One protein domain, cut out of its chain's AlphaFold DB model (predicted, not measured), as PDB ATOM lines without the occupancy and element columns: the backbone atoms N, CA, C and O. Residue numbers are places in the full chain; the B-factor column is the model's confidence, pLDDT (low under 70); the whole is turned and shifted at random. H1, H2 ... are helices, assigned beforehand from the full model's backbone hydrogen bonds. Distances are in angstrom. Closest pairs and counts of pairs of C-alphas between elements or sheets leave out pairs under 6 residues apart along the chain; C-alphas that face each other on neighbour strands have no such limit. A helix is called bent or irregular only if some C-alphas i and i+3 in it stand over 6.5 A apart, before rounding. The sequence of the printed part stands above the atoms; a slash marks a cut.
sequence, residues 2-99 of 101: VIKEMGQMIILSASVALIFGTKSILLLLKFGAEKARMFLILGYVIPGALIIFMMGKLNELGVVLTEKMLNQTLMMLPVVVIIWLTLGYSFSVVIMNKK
ATOM      1  N   VAL A   2     193.228  91.680 222.198       71.81
ATOM      2  CA  VAL A   2     193.508  93.115 222.446       71.81
ATOM      3  C   VAL A   2     194.981  93.537 222.270       71.81
ATOM      4  O   VAL A   2     195.266  94.531 221.615       71.81
ATOM      5  N   ILE A   3     195.949  92.774 222.798       75.06
ATOM      6  CA  ILE A   3     197.382  93.144 222.735       75.06
ATOM      7  C   ILE A   3     197.920  93.158 221.291       75.06
ATOM      8  O   ILE A   3     198.737  94.009 220.940       75.06
ATOM      9  N   LYS A   4     197.450  92.237 220.438       79.06
ATOM     10  CA  LYS A   4     197.881  92.136 219.036       79.06
ATOM     11  C   LYS A   4     197.388  93.341 218.231       79.06
ATOM     12  O   LYS A   4     198.177  93.961 217.526       79.06
ATOM     13  N   GLU A   5     196.114  93.686 218.380       81.50
ATOM     14  CA  GLU A   5     195.486  94.830 217.708       81.50
ATOM     15  C   GLU A   5     196.129  96.150 218.147       81.50
ATOM     16  O   GLU A   5     196.458  96.997 217.316       81.50
ATOM     17  N   MET A   6     196.409  96.292 219.447       84.44
ATOM     18  CA  MET A   6     197.089  97.470 219.983       84.44
ATOM     19  C   MET A   6     198.507  97.615 219.410       84.44
ATOM     20  O   MET A   6     198.891  98.702 218.979       84.44
ATOM     21  N   GLY A   7     199.260  96.512 219.318       86.25
ATOM     22  CA  GLY A   7     200.577  96.499 218.673       86.25
ATOM     23  C   GLY A   7     200.522  96.913 217.199       86.25
ATOM     24  O   GLY A   7     201.355  97.696 216.746       86.25
ATOM     25  N   GLN A   8     199.511  96.458 216.457       85.00
ATOM     26  CA  GLN A   8     199.323  96.829 215.050       85.00
ATOM     27  C   GLN A   8     198.985  98.311 214.873       85.00
ATOM     28  O   GLN A   8     199.526  98.952 213.972       85.00
ATOM     29  N   MET A   9     198.156  98.877 215.753       86.81
ATOM     30  CA  MET A   9     197.858 100.311 215.730       86.81
ATOM     31  C   MET A   9     199.091 101.162 216.045       86.81
ATOM     32  O   MET A   9     199.310 102.185 215.392       86.81
ATOM     33  N   ILE A  10     199.934 100.729 216.990       90.00
ATOM     34  CA  ILE A  10     201.208 101.400 217.292       90.00
ATOM     35  C   ILE A  10     202.131 101.358 216.071       90.00
ATOM     36  O   ILE A  10     202.653 102.394 215.666       90.00
ATOM     37  N   ILE A  11     202.291 100.190 215.440       88.50
ATOM     38  CA  ILE A  11     203.120 100.048 214.234       88.50
ATOM     39  C   ILE A  11     202.612 100.964 213.119       88.50
ATOM     40  O   ILE A  11     203.406 101.686 212.515       88.50
ATOM     41  N   LEU A  12     201.303 100.970 212.859       88.00
ATOM     42  CA  LEU A  12     200.703 101.785 211.808       88.00
ATOM     43  C   LEU A  12     200.897 103.282 212.074       88.00
ATOM     44  O   LEU A  12     201.403 104.003 211.214       88.00
ATOM     45  N   SER A  13     200.536 103.742 213.272       87.44
ATOM     46  CA  SER A  13     200.634 105.156 213.654       87.44
ATOM     47  C   SER A  13     202.081 105.655 213.665       87.44
ATOM     48  O   SER A  13     202.357 106.718 213.105       87.44
ATOM     49  N   ALA A  14     203.021 104.870 214.201       88.00
ATOM     50  CA  ALA A  14     204.445 105.193 214.165       88.00
ATOM     51  C   ALA A  14     204.983 105.242 212.726       88.00
ATOM     52  O   ALA A  14     205.709 106.169 212.368       88.00
ATOM     53  N   SER A  15     204.584 104.291 211.878       86.62
ATOM     54  CA  SER A  15     204.992 104.244 210.467       86.62
ATOM     55  C   SER A  15     204.532 105.485 209.703       86.62
ATOM     56  O   SER A  15     205.326 106.119 209.009       86.62
ATOM     57  N   VAL A  16     203.266 105.874 209.881       84.12
ATOM     58  CA  VAL A  16     202.691 107.092 209.293       84.12
ATOM     59  C   VAL A  16     203.445 108.329 209.787       84.12
ATOM     60  O   VAL A  16     203.896 109.142 208.976       84.12
ATOM     61  N   ALA A  17     203.653 108.455 211.100       84.56
ATOM     62  CA  ALA A  17     204.371 109.585 211.683       84.56
ATOM     63  C   ALA A  17     205.801 109.716 211.129       84.56
ATOM     64  O   ALA A  17     206.230 110.817 210.785       84.56
ATOM     65  N   LEU A  18     206.521 108.603 210.979       85.25
ATOM     66  CA  LEU A  18     207.894 108.590 210.476       85.25
ATOM     67  C   LEU A  18     207.982 108.923 208.982       85.25
ATOM     68  O   LEU A  18     208.844 109.714 208.587       85.25
ATOM     69  N   ILE A  19     207.085 108.371 208.159       82.38
ATOM     70  CA  ILE A  19     207.060 108.600 206.705       82.38
ATOM     71  C   ILE A  19     206.793 110.071 206.375       82.38
ATOM     72  O   ILE A  19     207.455 110.634 205.496       82.38
ATOM     73  N   PHE A  20     205.845 110.694 207.080       76.44
ATOM     74  CA  PHE A  20     205.453 112.080 206.821       76.44
ATOM     75  C   PHE A  20     206.288 113.100 207.596       76.44
ATOM     76  O   PHE A  20     206.652 114.146 207.052       76.44
ATOM     77  N   GLY A  21     206.652 112.789 208.841       73.25
ATOM     78  CA  GLY A  21     207.395 113.693 209.714       73.25
ATOM     79  C   GLY A  21     208.803 113.988 209.204       73.25
ATOM     80  O   GLY A  21     209.236 115.141 209.238       73.25
ATOM     81  N   THR A  22     209.503 112.995 208.647       70.88
ATOM     82  CA  THR A  22     210.907 113.169 208.228       70.88
ATOM     83  C   THR A  22     211.119 114.182 207.109       70.88
ATOM     84  O   THR A  22     212.175 114.810 207.051       70.88
ATOM     85  N   LYS A  23     210.129 114.407 206.238       69.12
ATOM     86  CA  LYS A  23     210.274 115.367 205.129       69.12
ATOM     87  C   LYS A  23     209.956 116.811 205.522       69.12
ATOM     88  O   LYS A  23     210.360 117.729 204.809       69.12
ATOM     89  N   SER A  24     209.288 117.025 206.660       68.88
ATOM     90  CA  SER A  24     208.850 118.354 207.115       68.88
ATOM     91  C   SER A  24     210.014 119.330 207.325       68.88
ATOM     92  O   SER A  24     209.957 120.469 206.863       68.88
ATOM     93  N   ILE A  25     211.107 118.861 207.934       69.19
ATOM     94  CA  ILE A  25     212.263 119.688 208.306       69.19
ATOM     95  C   ILE A  25     213.006 120.193 207.063       69.19
ATOM     96  O   ILE A  25     213.316 121.379 206.959       69.19
ATOM     97  N   LEU A  26     213.235 119.335 206.066       68.69
ATOM     98  CA  LEU A  26     213.907 119.752 204.829       68.69
ATOM     99  C   LEU A  26     213.083 120.675 203.967       68.69
ATOM    100  O   LEU A  26     213.629 121.603 203.373       68.69
ATOM    101  N   LEU A  27     211.785 120.405 203.864       71.50
ATOM    102  CA  LEU A  27     210.893 121.270 203.113       71.50
ATOM    103  C   LEU A  27     210.909 122.679 203.710       71.50
ATOM    104  O   LEU A  27     211.007 123.652 202.961       71.50
ATOM    105  N   LEU A  28     210.916 122.778 205.043       72.69
ATOM    106  CA  LEU A  28     210.976 124.042 205.768       72.69
ATOM    107  C   LEU A  28     212.310 124.772 205.553       72.69
ATOM    108  O   LEU A  28     212.300 125.945 205.184       72.69
ATOM    109  N   LEU A  29     213.444 124.076 205.679       70.00
ATOM    110  CA  LEU A  29     214.778 124.661 205.463       70.00
ATOM    111  C   LEU A  29     215.054 125.023 203.993       70.00
ATOM    112  O   LEU A  29     215.820 125.945 203.692       70.00
ATOM    113  N   LYS A  30     214.463 124.297 203.037       72.25
ATOM    114  CA  LYS A  30     214.700 124.537 201.610       72.25
ATOM    115  C   LYS A  30     213.791 125.607 201.023       72.25
ATOM    116  O   LYS A  30     214.299 126.446 200.280       72.25
ATOM    117  N   PHE A  31     212.494 125.550 201.321       75.31
ATOM    118  CA  PHE A  31     211.461 126.330 200.636       75.31
ATOM    119  C   PHE A  31     210.785 127.390 201.521       75.31
ATOM    120  O   PHE A  31     209.968 128.155 201.009       75.31
ATOM    121  N   GLY A  32     211.128 127.456 202.811       78.69
ATOM    122  CA  GLY A  32     210.480 128.338 203.782       78.69
ATOM    123  C   GLY A  32     209.155 127.773 204.304       78.69
ATOM    124  O   GLY A  32     208.612 126.800 203.776       78.69
ATOM    125  N   ALA A  33     208.627 128.387 205.365       78.69
ATOM    126  CA  ALA A  33     207.498 127.850 206.129       78.69
ATOM    127  C   ALA A  33     206.218 127.653 205.296       78.69
ATOM    128  O   ALA A  33     205.531 126.645 205.449       78.69
ATOM    129  N   GLU A  34     205.897 128.587 204.402       78.62
ATOM    130  CA  GLU A  34     204.631 128.581 203.664       78.62
ATOM    131  C   GLU A  34     204.588 127.497 202.578       78.62
ATOM    132  O   GLU A  34     203.667 126.680 202.534       78.62
ATOM    133  N   LYS A  35     205.648 127.394 201.770       72.81
ATOM    134  CA  LYS A  35     205.772 126.338 200.755       72.81
ATOM    135  C   LYS A  35     205.915 124.957 201.394       72.81
ATOM    136  O   LYS A  35     205.344 123.993 200.891       72.81
ATOM    137  N   ALA A  36     206.617 124.849 202.523       77.94
ATOM    138  CA  ALA A  36     206.744 123.587 203.247       77.94
ATOM    139  C   ALA A  36     205.395 123.041 203.727       77.94
ATOM    140  O   ALA A  36     205.142 121.845 203.598       77.94
ATOM    141  N   ARG A  37     204.503 123.915 204.212       79.12
ATOM    142  CA  ARG A  37     203.138 123.532 204.603       79.12
ATOM    143  C   ARG A  37     202.341 122.978 203.421       79.12
ATOM    144  O   ARG A  37     201.721 121.931 203.567       79.12
ATOM    145  N   MET A  38     202.411 123.609 202.244       78.56
ATOM    146  CA  MET A  38     201.744 123.088 201.038       78.56
ATOM    147  C   MET A  38     202.281 121.710 200.630       78.56
ATOM    148  O   MET A  38     201.502 120.805 200.335       78.56
ATOM    149  N   PHE A  39     203.604 121.516 200.661       75.19
ATOM    150  CA  PHE A  39     204.208 120.215 200.363       75.19
ATOM    151  C   PHE A  39     203.859 119.141 201.394       75.19
ATOM    152  O   PHE A  39     203.725 117.980 201.020       75.19
ATOM    153  N   LEU A  40     203.681 119.504 202.667       76.56
ATOM    154  CA  LEU A  40     203.196 118.573 203.685       76.56
ATOM    155  C   LEU A  40     201.754 118.156 203.411       76.56
ATOM    156  O   LEU A  40     201.477 116.961 203.423       76.56
ATOM    157  N   ILE A  41     200.865 119.101 203.086       80.25
ATOM    158  CA  ILE A  41     199.472 118.798 202.713       80.25
ATOM    159  C   ILE A  41     199.438 117.833 201.523       80.25
ATOM    160  O   ILE A  41     198.806 116.783 201.606       80.25
ATOM    161  N   LEU A  42     200.176 118.131 200.449       76.38
ATOM    162  CA  LEU A  42     200.312 117.224 199.301       76.38
ATOM    163  C   LEU A  42     200.902 115.870 199.707       76.38
ATOM    164  O   LEU A  42     200.454 114.829 199.226       76.38
ATOM    165  N   GLY A  43     201.869 115.891 200.625       74.88
ATOM    166  CA  GLY A  43     202.468 114.713 201.227       74.88
ATOM    167  C   GLY A  43     201.426 113.786 201.837       74.88
ATOM    168  O   GLY A  43     201.505 112.597 201.580       74.88
ATOM    169  N   TYR A  44     200.426 114.299 202.555       76.56
ATOM    170  CA  TYR A  44     199.349 113.481 203.133       76.56
ATOM    171  C   TYR A  44     198.254 113.100 202.125       76.56
ATOM    172  O   TYR A  44     197.731 111.986 202.174       76.56
ATOM    173  N   VAL A  45     197.906 114.001 201.203       82.38
ATOM    174  CA  VAL A  45     196.806 113.790 200.245       82.38
ATOM    175  C   VAL A  45     197.151 112.715 199.211       82.38
ATOM    176  O   VAL A  45     196.312 111.865 198.915       82.38
ATOM    177  N   ILE A  46     198.380 112.712 198.683       78.88
ATOM    178  CA  ILE A  46     198.782 111.792 197.606       78.88
ATOM    179  C   ILE A  46     198.700 110.315 198.044       78.88
ATOM    180  O   ILE A  46     198.077 109.528 197.330       78.88
ATOM    181  N   PRO A  47     199.243 109.898 199.205       79.31
ATOM    182  CA  PRO A  47     199.129 108.521 199.678       79.31
ATOM    183  C   PRO A  47     197.696 108.129 200.021       79.31
ATOM    184  O   PRO A  47     197.302 107.003 199.733       79.31
ATOM    185  N   GLY A  48     196.897 109.051 200.574       81.81
ATOM    186  CA  GLY A  48     195.472 108.809 200.820       81.81
ATOM    187  C   GLY A  48     194.714 108.506 199.525       81.81
ATOM    188  O   GLY A  48     194.017 107.496 199.435       81.81
ATOM    189  N   ALA A  49     194.919 109.325 198.491       85.81
ATOM    190  CA  ALA A  49     194.333 109.108 197.170       85.81
ATOM    191  C   ALA A  49     194.818 107.798 196.524       85.81
ATOM    192  O   ALA A  49     194.012 107.066 195.950       85.81
ATOM    193  N   LEU A  50     196.107 107.466 196.659       85.12
ATOM    194  CA  LEU A  50     196.677 106.203 196.179       85.12
ATOM    195  C   LEU A  50     196.038 104.987 196.852       85.12
ATOM    196  O   LEU A  50     195.688 104.037 196.158       85.12
ATOM    197  N   ILE A  51     195.849 105.017 198.174       85.44
ATOM    198  CA  ILE A  51     195.199 103.923 198.908       85.44
ATOM    199  C   ILE A  51     193.764 103.745 198.412       85.44
ATOM    200  O   ILE A  51     193.374 102.625 198.094       85.44
ATOM    201  N   ILE A  52     192.996 104.832 198.290       86.12
ATOM    202  CA  ILE A  52     191.613 104.780 197.786       86.12
ATOM    203  C   ILE A  52     191.579 104.205 196.365       86.12
ATOM    204  O   ILE A  52     190.781 103.314 196.079       86.12
ATOM    205  N   PHE A  53     192.474 104.667 195.491       89.50
ATOM    206  CA  PHE A  53     192.570 104.184 194.117       89.50
ATOM    207  C   PHE A  53     192.923 102.692 194.049       89.50
ATOM    208  O   PHE A  53     192.266 101.935 193.335       89.50
ATOM    209  N   MET A  54     193.921 102.251 194.821       86.50
ATOM    210  CA  MET A  54     194.307 100.840 194.898       86.50
ATOM    211  C   MET A  54     193.156  99.983 195.418       86.50
ATOM    212  O   MET A  54     192.843  98.968 194.806       86.50
ATOM    213  N   MET A  55     192.487 100.401 196.495       85.38
ATOM    214  CA  MET A  55     191.329  99.687 197.042       85.38
ATOM    215  C   MET A  55     190.197  99.568 196.015       85.38
ATOM    216  O   MET A  55     189.633  98.487 195.856       85.38
ATOM    217  N   GLY A  56     189.912 100.643 195.272       85.94
ATOM    218  CA  GLY A  56     188.943 100.622 194.174       85.94
ATOM    219  C   GLY A  56     189.309  99.600 193.097       85.94
ATOM    220  O   GLY A  56     188.473  98.786 192.711       85.94
ATOM    221  N   LYS A  57     190.581  99.562 192.683       88.88
ATOM    222  CA  LYS A  57     191.070  98.598 191.685       88.88
ATOM    223  C   LYS A  57     191.062  97.154 192.176       88.88
ATOM    224  O   LYS A  57     190.700  96.267 191.410       88.88
ATOM    225  N   LEU A  58     191.423  96.904 193.436       86.06
ATOM    226  CA  LEU A  58     191.320  95.564 194.021       86.06
ATOM    227  C   LEU A  58     189.867  95.072 194.028       86.06
ATOM    228  O   LEU A  58     189.622  93.910 193.712       86.06
ATOM    229  N   ASN A  59     188.919  95.960 194.336       85.69
ATOM    230  CA  ASN A  59     187.497  95.631 194.342       85.69
ATOM    231  C   ASN A  59     186.971  95.329 192.925       85.69
ATOM    232  O   ASN A  59     186.283  94.331 192.729       85.69
ATOM    233  N   GLU A  60     187.361  96.121 191.919       89.50
ATOM    234  CA  GLU A  60     187.047  95.851 190.501       89.50
ATOM    235  C   GLU A  60     187.579  94.484 190.027       89.50
ATOM    236  O   GLU A  60     186.936  93.809 189.227       89.50
ATOM    237  N   LEU A  61     188.739  94.058 190.538       88.56
ATOM    238  CA  LEU A  61     189.363  92.768 190.228       88.56
ATOM    239  C   LEU A  61     188.773  91.591 191.031       88.56
ATOM    240  O   LEU A  61     189.243  90.463 190.889       88.56
ATOM    241  N   GLY A  62     187.776  91.834 191.890       85.38
ATOM    242  CA  GLY A  62     187.169  90.812 192.750       85.38
ATOM    243  C   GLY A  62     188.089  90.306 193.867       85.38
ATOM    244  O   GLY A  62     187.831  89.252 194.452       85.38
ATOM    245  N   VAL A  63     189.175  91.025 194.173       84.81
ATOM    246  CA  VAL A  63     190.128  90.641 195.220       84.81
ATOM    247  C   VAL A  63     189.572  91.044 196.580       84.81
ATOM    248  O   VAL A  63     189.559  92.218 196.948       84.81
ATOM    249  N   VAL A  64     189.161  90.050 197.368       81.56
ATOM    250  CA  VAL A  64     188.738  90.266 198.755       81.56
ATOM    251  C   VAL A  64     189.974  90.353 199.648       81.56
ATOM    252  O   VAL A  64     190.719  89.383 199.803       81.56
ATOM    253  N   LEU A  65     190.191  91.515 200.265       77.94
ATOM    254  CA  LEU A  65     191.236  91.683 201.272       77.94
ATOM    255  C   LEU A  65     190.900  90.855 202.510       77.94
ATOM    256  O   LEU A  65     190.016  91.194 203.291       77.94
ATOM    257  N   THR A  66     191.624  89.756 202.686       86.00
ATOM    258  CA  THR A  66     191.489  88.919 203.877       86.00
ATOM    259  C   THR A  66     192.258  89.518 205.051       86.00
ATOM    260  O   THR A  66     193.297  90.162 204.880       86.00
ATOM    261  N   GLU A  67     191.805  89.233 206.272       81.62
ATOM    262  CA  GLU A  67     192.493  89.657 207.499       81.62
ATOM    263  C   GLU A  67     193.947  89.153 207.543       81.62
ATOM    264  O   GLU A  67     194.854  89.841 208.012       81.62
ATOM    265  N   LYS A  68     194.203  87.959 206.990       83.38
ATOM    266  CA  LYS A  68     195.551  87.389 206.877       83.38
ATOM    267  C   LYS A  68     196.459  88.247 205.993       83.38
ATOM    268  O   LYS A  68     197.594  88.507 206.389       83.38
ATOM    269  N   MET A  69     195.964  88.697 204.839       82.94
ATOM    270  CA  MET A  69     196.721  89.568 203.933       82.94
ATOM    271  C   MET A  69     197.013  90.916 204.593       82.94
ATOM    272  O   MET A  69     198.163  91.345 204.607       82.94
ATOM    273  N   LEU A  70     196.008  91.528 205.227       82.25
ATOM    274  CA  LEU A  70     196.171  92.797 205.939       82.25
ATOM    275  C   LEU A  70     197.228  92.685 207.051       82.25
ATOM    276  O   LEU A  70     198.140  93.509 207.137       82.25
ATOM    277  N   ASN A  71     197.157  91.618 207.851       83.38
ATOM    278  CA  ASN A  71     198.106  91.346 208.928       83.38
ATOM    279  C   ASN A  71     199.544  91.176 208.408       83.38
ATOM    280  O   ASN A  71     200.474  91.714 209.009       83.38
ATOM    281  N   GLN A  72     199.735  90.467 207.290       85.81
ATOM    282  CA  GLN A  72     201.053  90.306 206.669       85.81
ATOM    283  C   GLN A  72     201.606  91.638 206.147       85.81
ATOM    284  O   GLN A  72     202.772  91.950 206.387       85.81
ATOM    285  N   THR A  73     200.773  92.454 205.497       82.56
ATOM    286  CA  THR A  73     201.177  93.781 205.012       82.56
ATOM    287  C   THR A  73     201.581  94.707 206.163       82.56
ATOM    288  O   THR A  73     202.628  95.351 206.091       82.56
ATOM    289  N   LEU A  74     200.812  94.730 207.258       85.12
ATOM    290  CA  LEU A  74     201.127  95.514 208.462       85.12
ATOM    291  C   LEU A  74     202.454  95.101 209.110       85.12
ATOM    292  O   LEU A  74     203.193  95.958 209.585       85.12
ATOM    293  N   MET A  75     202.782  93.808 209.108       84.75
ATOM    294  CA  MET A  75     204.057  93.320 209.647       84.75
ATOM    295  C   MET A  75     205.264  93.719 208.791       84.75
ATOM    296  O   MET A  75     206.355  93.879 209.333       84.75
ATOM    297  N   MET A  76     205.091  93.908 207.479       85.50
ATOM    298  CA  MET A  76     206.164  94.393 206.597       85.50
ATOM    299  C   MET A  76     206.336  95.917 206.634       85.50
ATOM    300  O   MET A  76     207.373  96.430 206.207       85.50
ATOM    301  N   LEU A  77     205.353  96.649 207.165       84.88
ATOM    302  CA  LEU A  77     205.341  98.112 207.205       84.88
ATOM    303  C   LEU A  77     206.609  98.727 207.836       84.88
ATOM    304  O   LEU A  77     207.164  99.644 207.229       84.88
ATOM    305  N   PRO A  78     207.150  98.216 208.964       87.38
ATOM    306  CA  PRO A  78     208.392  98.733 209.543       87.38
ATOM    307  C   PRO A  78     209.593  98.666 208.593       87.38
ATOM    308  O   PRO A  78     210.402  99.590 208.559       87.38
ATOM    309  N   VAL A  79     209.703  97.608 207.784       88.81
ATOM    310  CA  VAL A  79     210.796  97.456 206.809       88.81
ATOM    311  C   VAL A  79     210.690  98.529 205.728       88.81
ATOM    312  O   VAL A  79     211.678  99.186 205.400       88.81
ATOM    313  N   VAL A  80     209.475  98.763 205.223       86.06
ATOM    314  CA  VAL A  80     209.199  99.820 204.238       86.06
ATOM    315  C   VAL A  80     209.531 101.200 204.808       86.06
ATOM    316  O   VAL A  80     210.144 102.019 204.122       86.06
ATOM    317  N   VAL A  81     209.183 101.451 206.074       88.00
ATOM    318  CA  VAL A  81     209.502 102.707 206.768       88.00
ATOM    319  C   VAL A  81     211.007 102.911 206.863       88.00
ATOM    320  O   VAL A  81     211.478 103.991 206.525       88.00
ATOM    321  N   ILE A  82     211.776 101.895 207.263       88.62
ATOM    322  CA  ILE A  82     213.240 102.003 207.361       88.62
ATOM    323  C   ILE A  82     213.839 102.386 206.004       88.62
ATOM    324  O   ILE A  82     214.599 103.349 205.929       88.62
ATOM    325  N   ILE A  83     213.436 101.706 204.925       87.94
ATOM    326  CA  ILE A  83     213.897 102.024 203.563       87.94
ATOM    327  C   ILE A  83     213.552 103.475 203.201       87.94
ATOM    328  O   ILE A  83     214.401 104.210 202.691       87.94
ATOM    329  N   TRP A  84     212.326 103.916 203.493       85.94
ATOM    330  CA  TRP A  84     211.893 105.287 203.228       85.94
ATOM    331  C   TRP A  84     212.702 106.325 204.008       85.94
ATOM    332  O   TRP A  84     213.068 107.360 203.450       85.94
ATOM    333  N   LEU A  85     213.010 106.047 205.275       85.44
ATOM    334  CA  LEU A  85     213.830 106.909 206.122       85.44
ATOM    335  C   LEU A  85     215.262 107.006 205.592       85.44
ATOM    336  O   LEU A  85     215.796 108.111 205.514       85.44
ATOM    337  N   THR A  86     215.860 105.887 205.173       85.38
ATOM    338  CA  THR A  86     217.205 105.871 204.579       85.38
ATOM    339  C   THR A  86     217.244 106.683 203.289       85.38
ATOM    340  O   THR A  86     218.084 107.571 203.154       85.38
ATOM    341  N   LEU A  87     216.299 106.449 202.373       82.62
ATOM    342  CA  LEU A  87     216.193 107.220 201.131       82.62
ATOM    343  C   LEU A  87     215.969 108.705 201.421       82.62
ATOM    344  O   LEU A  87     216.640 109.558 200.843       82.62
ATOM    345  N   GLY A  88     215.050 109.007 202.342       80.81
ATOM    346  CA  GLY A  88     214.769 110.355 202.814       80.81
ATOM    347  C   GLY A  88     216.043 111.046 203.278       80.81
ATOM    348  O   GLY A  88     216.387 112.083 202.726       80.81
ATOM    349  N   TYR A  89     216.776 110.431 204.207       81.19
ATOM    350  CA  TYR A  89     218.051 110.927 204.722       81.19
ATOM    351  C   TYR A  89     219.096 111.149 203.619       81.19
ATOM    352  O   TYR A  89     219.700 112.221 203.563       81.19
ATOM    353  N   SER A  90     219.274 110.198 202.698       80.38
ATOM    354  CA  SER A  90     220.207 110.356 201.575       80.38
ATOM    355  C   SER A  90     219.847 111.556 200.694       80.38
ATOM    356  O   SER A  90     220.720 112.364 200.370       80.38
ATOM    357  N   PHE A  91     218.564 111.734 200.353       78.56
ATOM    358  CA  PHE A  91     218.114 112.917 199.613       78.56
ATOM    359  C   PHE A  91     218.365 114.205 200.394       78.56
ATOM    360  O   PHE A  91     218.769 115.206 199.800       78.56
ATOM    361  N   SER A  92     218.168 114.181 201.712       75.88
ATOM    362  CA  SER A  92     218.429 115.319 202.588       75.88
ATOM    363  C   SER A  92     219.868 115.789 202.503       75.88
ATOM    364  O   SER A  92     220.120 116.968 202.255       75.88
ATOM    365  N   VAL A  93     220.803 114.850 202.662       80.06
ATOM    366  CA  VAL A  93     222.241 115.117 202.623       80.06
ATOM    367  C   VAL A  93     222.642 115.668 201.258       80.06
ATOM    368  O   VAL A  93     223.323 116.686 201.190       80.06
ATOM    369  N   VAL A  94     222.164 115.070 200.161       78.94
ATOM    370  CA  VAL A  94     222.454 115.562 198.802       78.94
ATOM    371  C   VAL A  94     221.915 116.978 198.589       78.94
ATOM    372  O   VAL A  94     222.590 117.819 197.998       78.94
ATOM    373  N   ILE A  95     220.699 117.263 199.059       72.06
ATOM    374  CA  ILE A  95     220.078 118.584 198.926       72.06
ATOM    375  C   ILE A  95     220.826 119.635 199.752       72.06
ATOM    376  O   ILE A  95     221.032 120.743 199.255       72.06
ATOM    377  N   MET A  96     221.213 119.304 200.986       74.44
ATOM    378  CA  MET A  96     221.944 120.215 201.870       74.44
ATOM    379  C   MET A  96     223.367 120.457 201.367       74.44
ATOM    380  O   MET A  96     223.758 121.609 201.267       74.44
ATOM    381  N   ASN A  97     224.091 119.423 200.928       74.75
ATOM    382  CA  ASN A  97     225.442 119.576 200.372       74.75
ATOM    383  C   ASN A  97     225.473 120.396 199.072       74.75
ATOM    384  O   ASN A  97     226.494 120.996 198.749       74.75
ATOM    385  N   LYS A  98     224.369 120.440 198.311       66.06
ATOM    386  CA  LYS A  98     224.248 121.304 197.122       66.06
ATOM    387  C   LYS A  98     223.897 122.759 197.448       66.06
ATOM    388  O   LYS A  98     224.097 123.618 196.594       66.06
ATOM    389  N   LYS A  99     223.370 123.049 198.641       59.31
ATOM    390  CA  LYS A  99     223.259 124.421 199.152       59.31
ATOM    391  C   LYS A  99     224.588 124.757 199.829       59.31
ATOM    392  O   LYS A  99     224.769 124.467 201.006       59.31
TER     393      LYS A  99
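AT A GLANCE: This is residues 2 to 99 of the 101 residues of the protein "ABC-2 family transporter protein" of Virgibacillus chiguensis (UniProt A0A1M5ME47). The long helix H1 folds back at residues 31 and 32 into an open V of two arms, H1a and H1b, and H2b, the longer arm of H2, runs side by side with H1a. Residues 45 to 54 and 56 to 62 stick out. The printed part has 98 residues, 91 of them in two named helices, H1 then H2 along the chain, with no named strand; its class is all helix, and it is loose, with a radius of gyration of the C-alphas of 16.5 A and spans of 48 by 31 by 21 A.

IN THESE COORDINATES: H1, residues 2 to 60, was assigned as one helix by its hydrogen bonds but is bent, with C-alphas 30 and 33 9.1 A apart. Its arms are H1a, residues 2 to 30, 43.3 A long from C-alpha 2 at (193.508, 93.115, 222.446), and H1b, residues 33 to 60, 41.1 A. H1a is irregular: C-alphas 22 and 25 are 6.7 A apart. H2, residues 67 to 98, likewise one helix by its hydrogen bonds, is bent, with C-alphas 75 and 78 6.9 A apart, into H2a, residues 67 to 75, and H2b, residues 78 to 98, 30.3 A, ending at C-alpha 98 (224.248, 121.304, 197.122).

HOW THE PARTS SIT: H1a, with residues 20 to 28 alone, touches residues 33 to 44 of H1b, closest at the C-alphas of Leu 27 and Ala 36, 4.8 A, opposite ways at a steep tilt of 43 degrees. H1a touches H2b the same way at a shallow tilt of 9 degrees, closest at the C-alphas of Ser 15 and Val 81, 6.0 A. H1b is apart from H2a and H2b. Every O i to N i+4 pair is within hydrogen-bond range in H2a and H2b, 21 of 25 in H1a and 23 of 24 in H1b.

THE WHOLE: The C-alphas farthest apart, of Gly 62 and Lys 99, are 49.7 A apart. The printed part has no cut, and the H1 to H2 link is short. Residues 23 to 26 and 98 to 99 have pLDDT under 70.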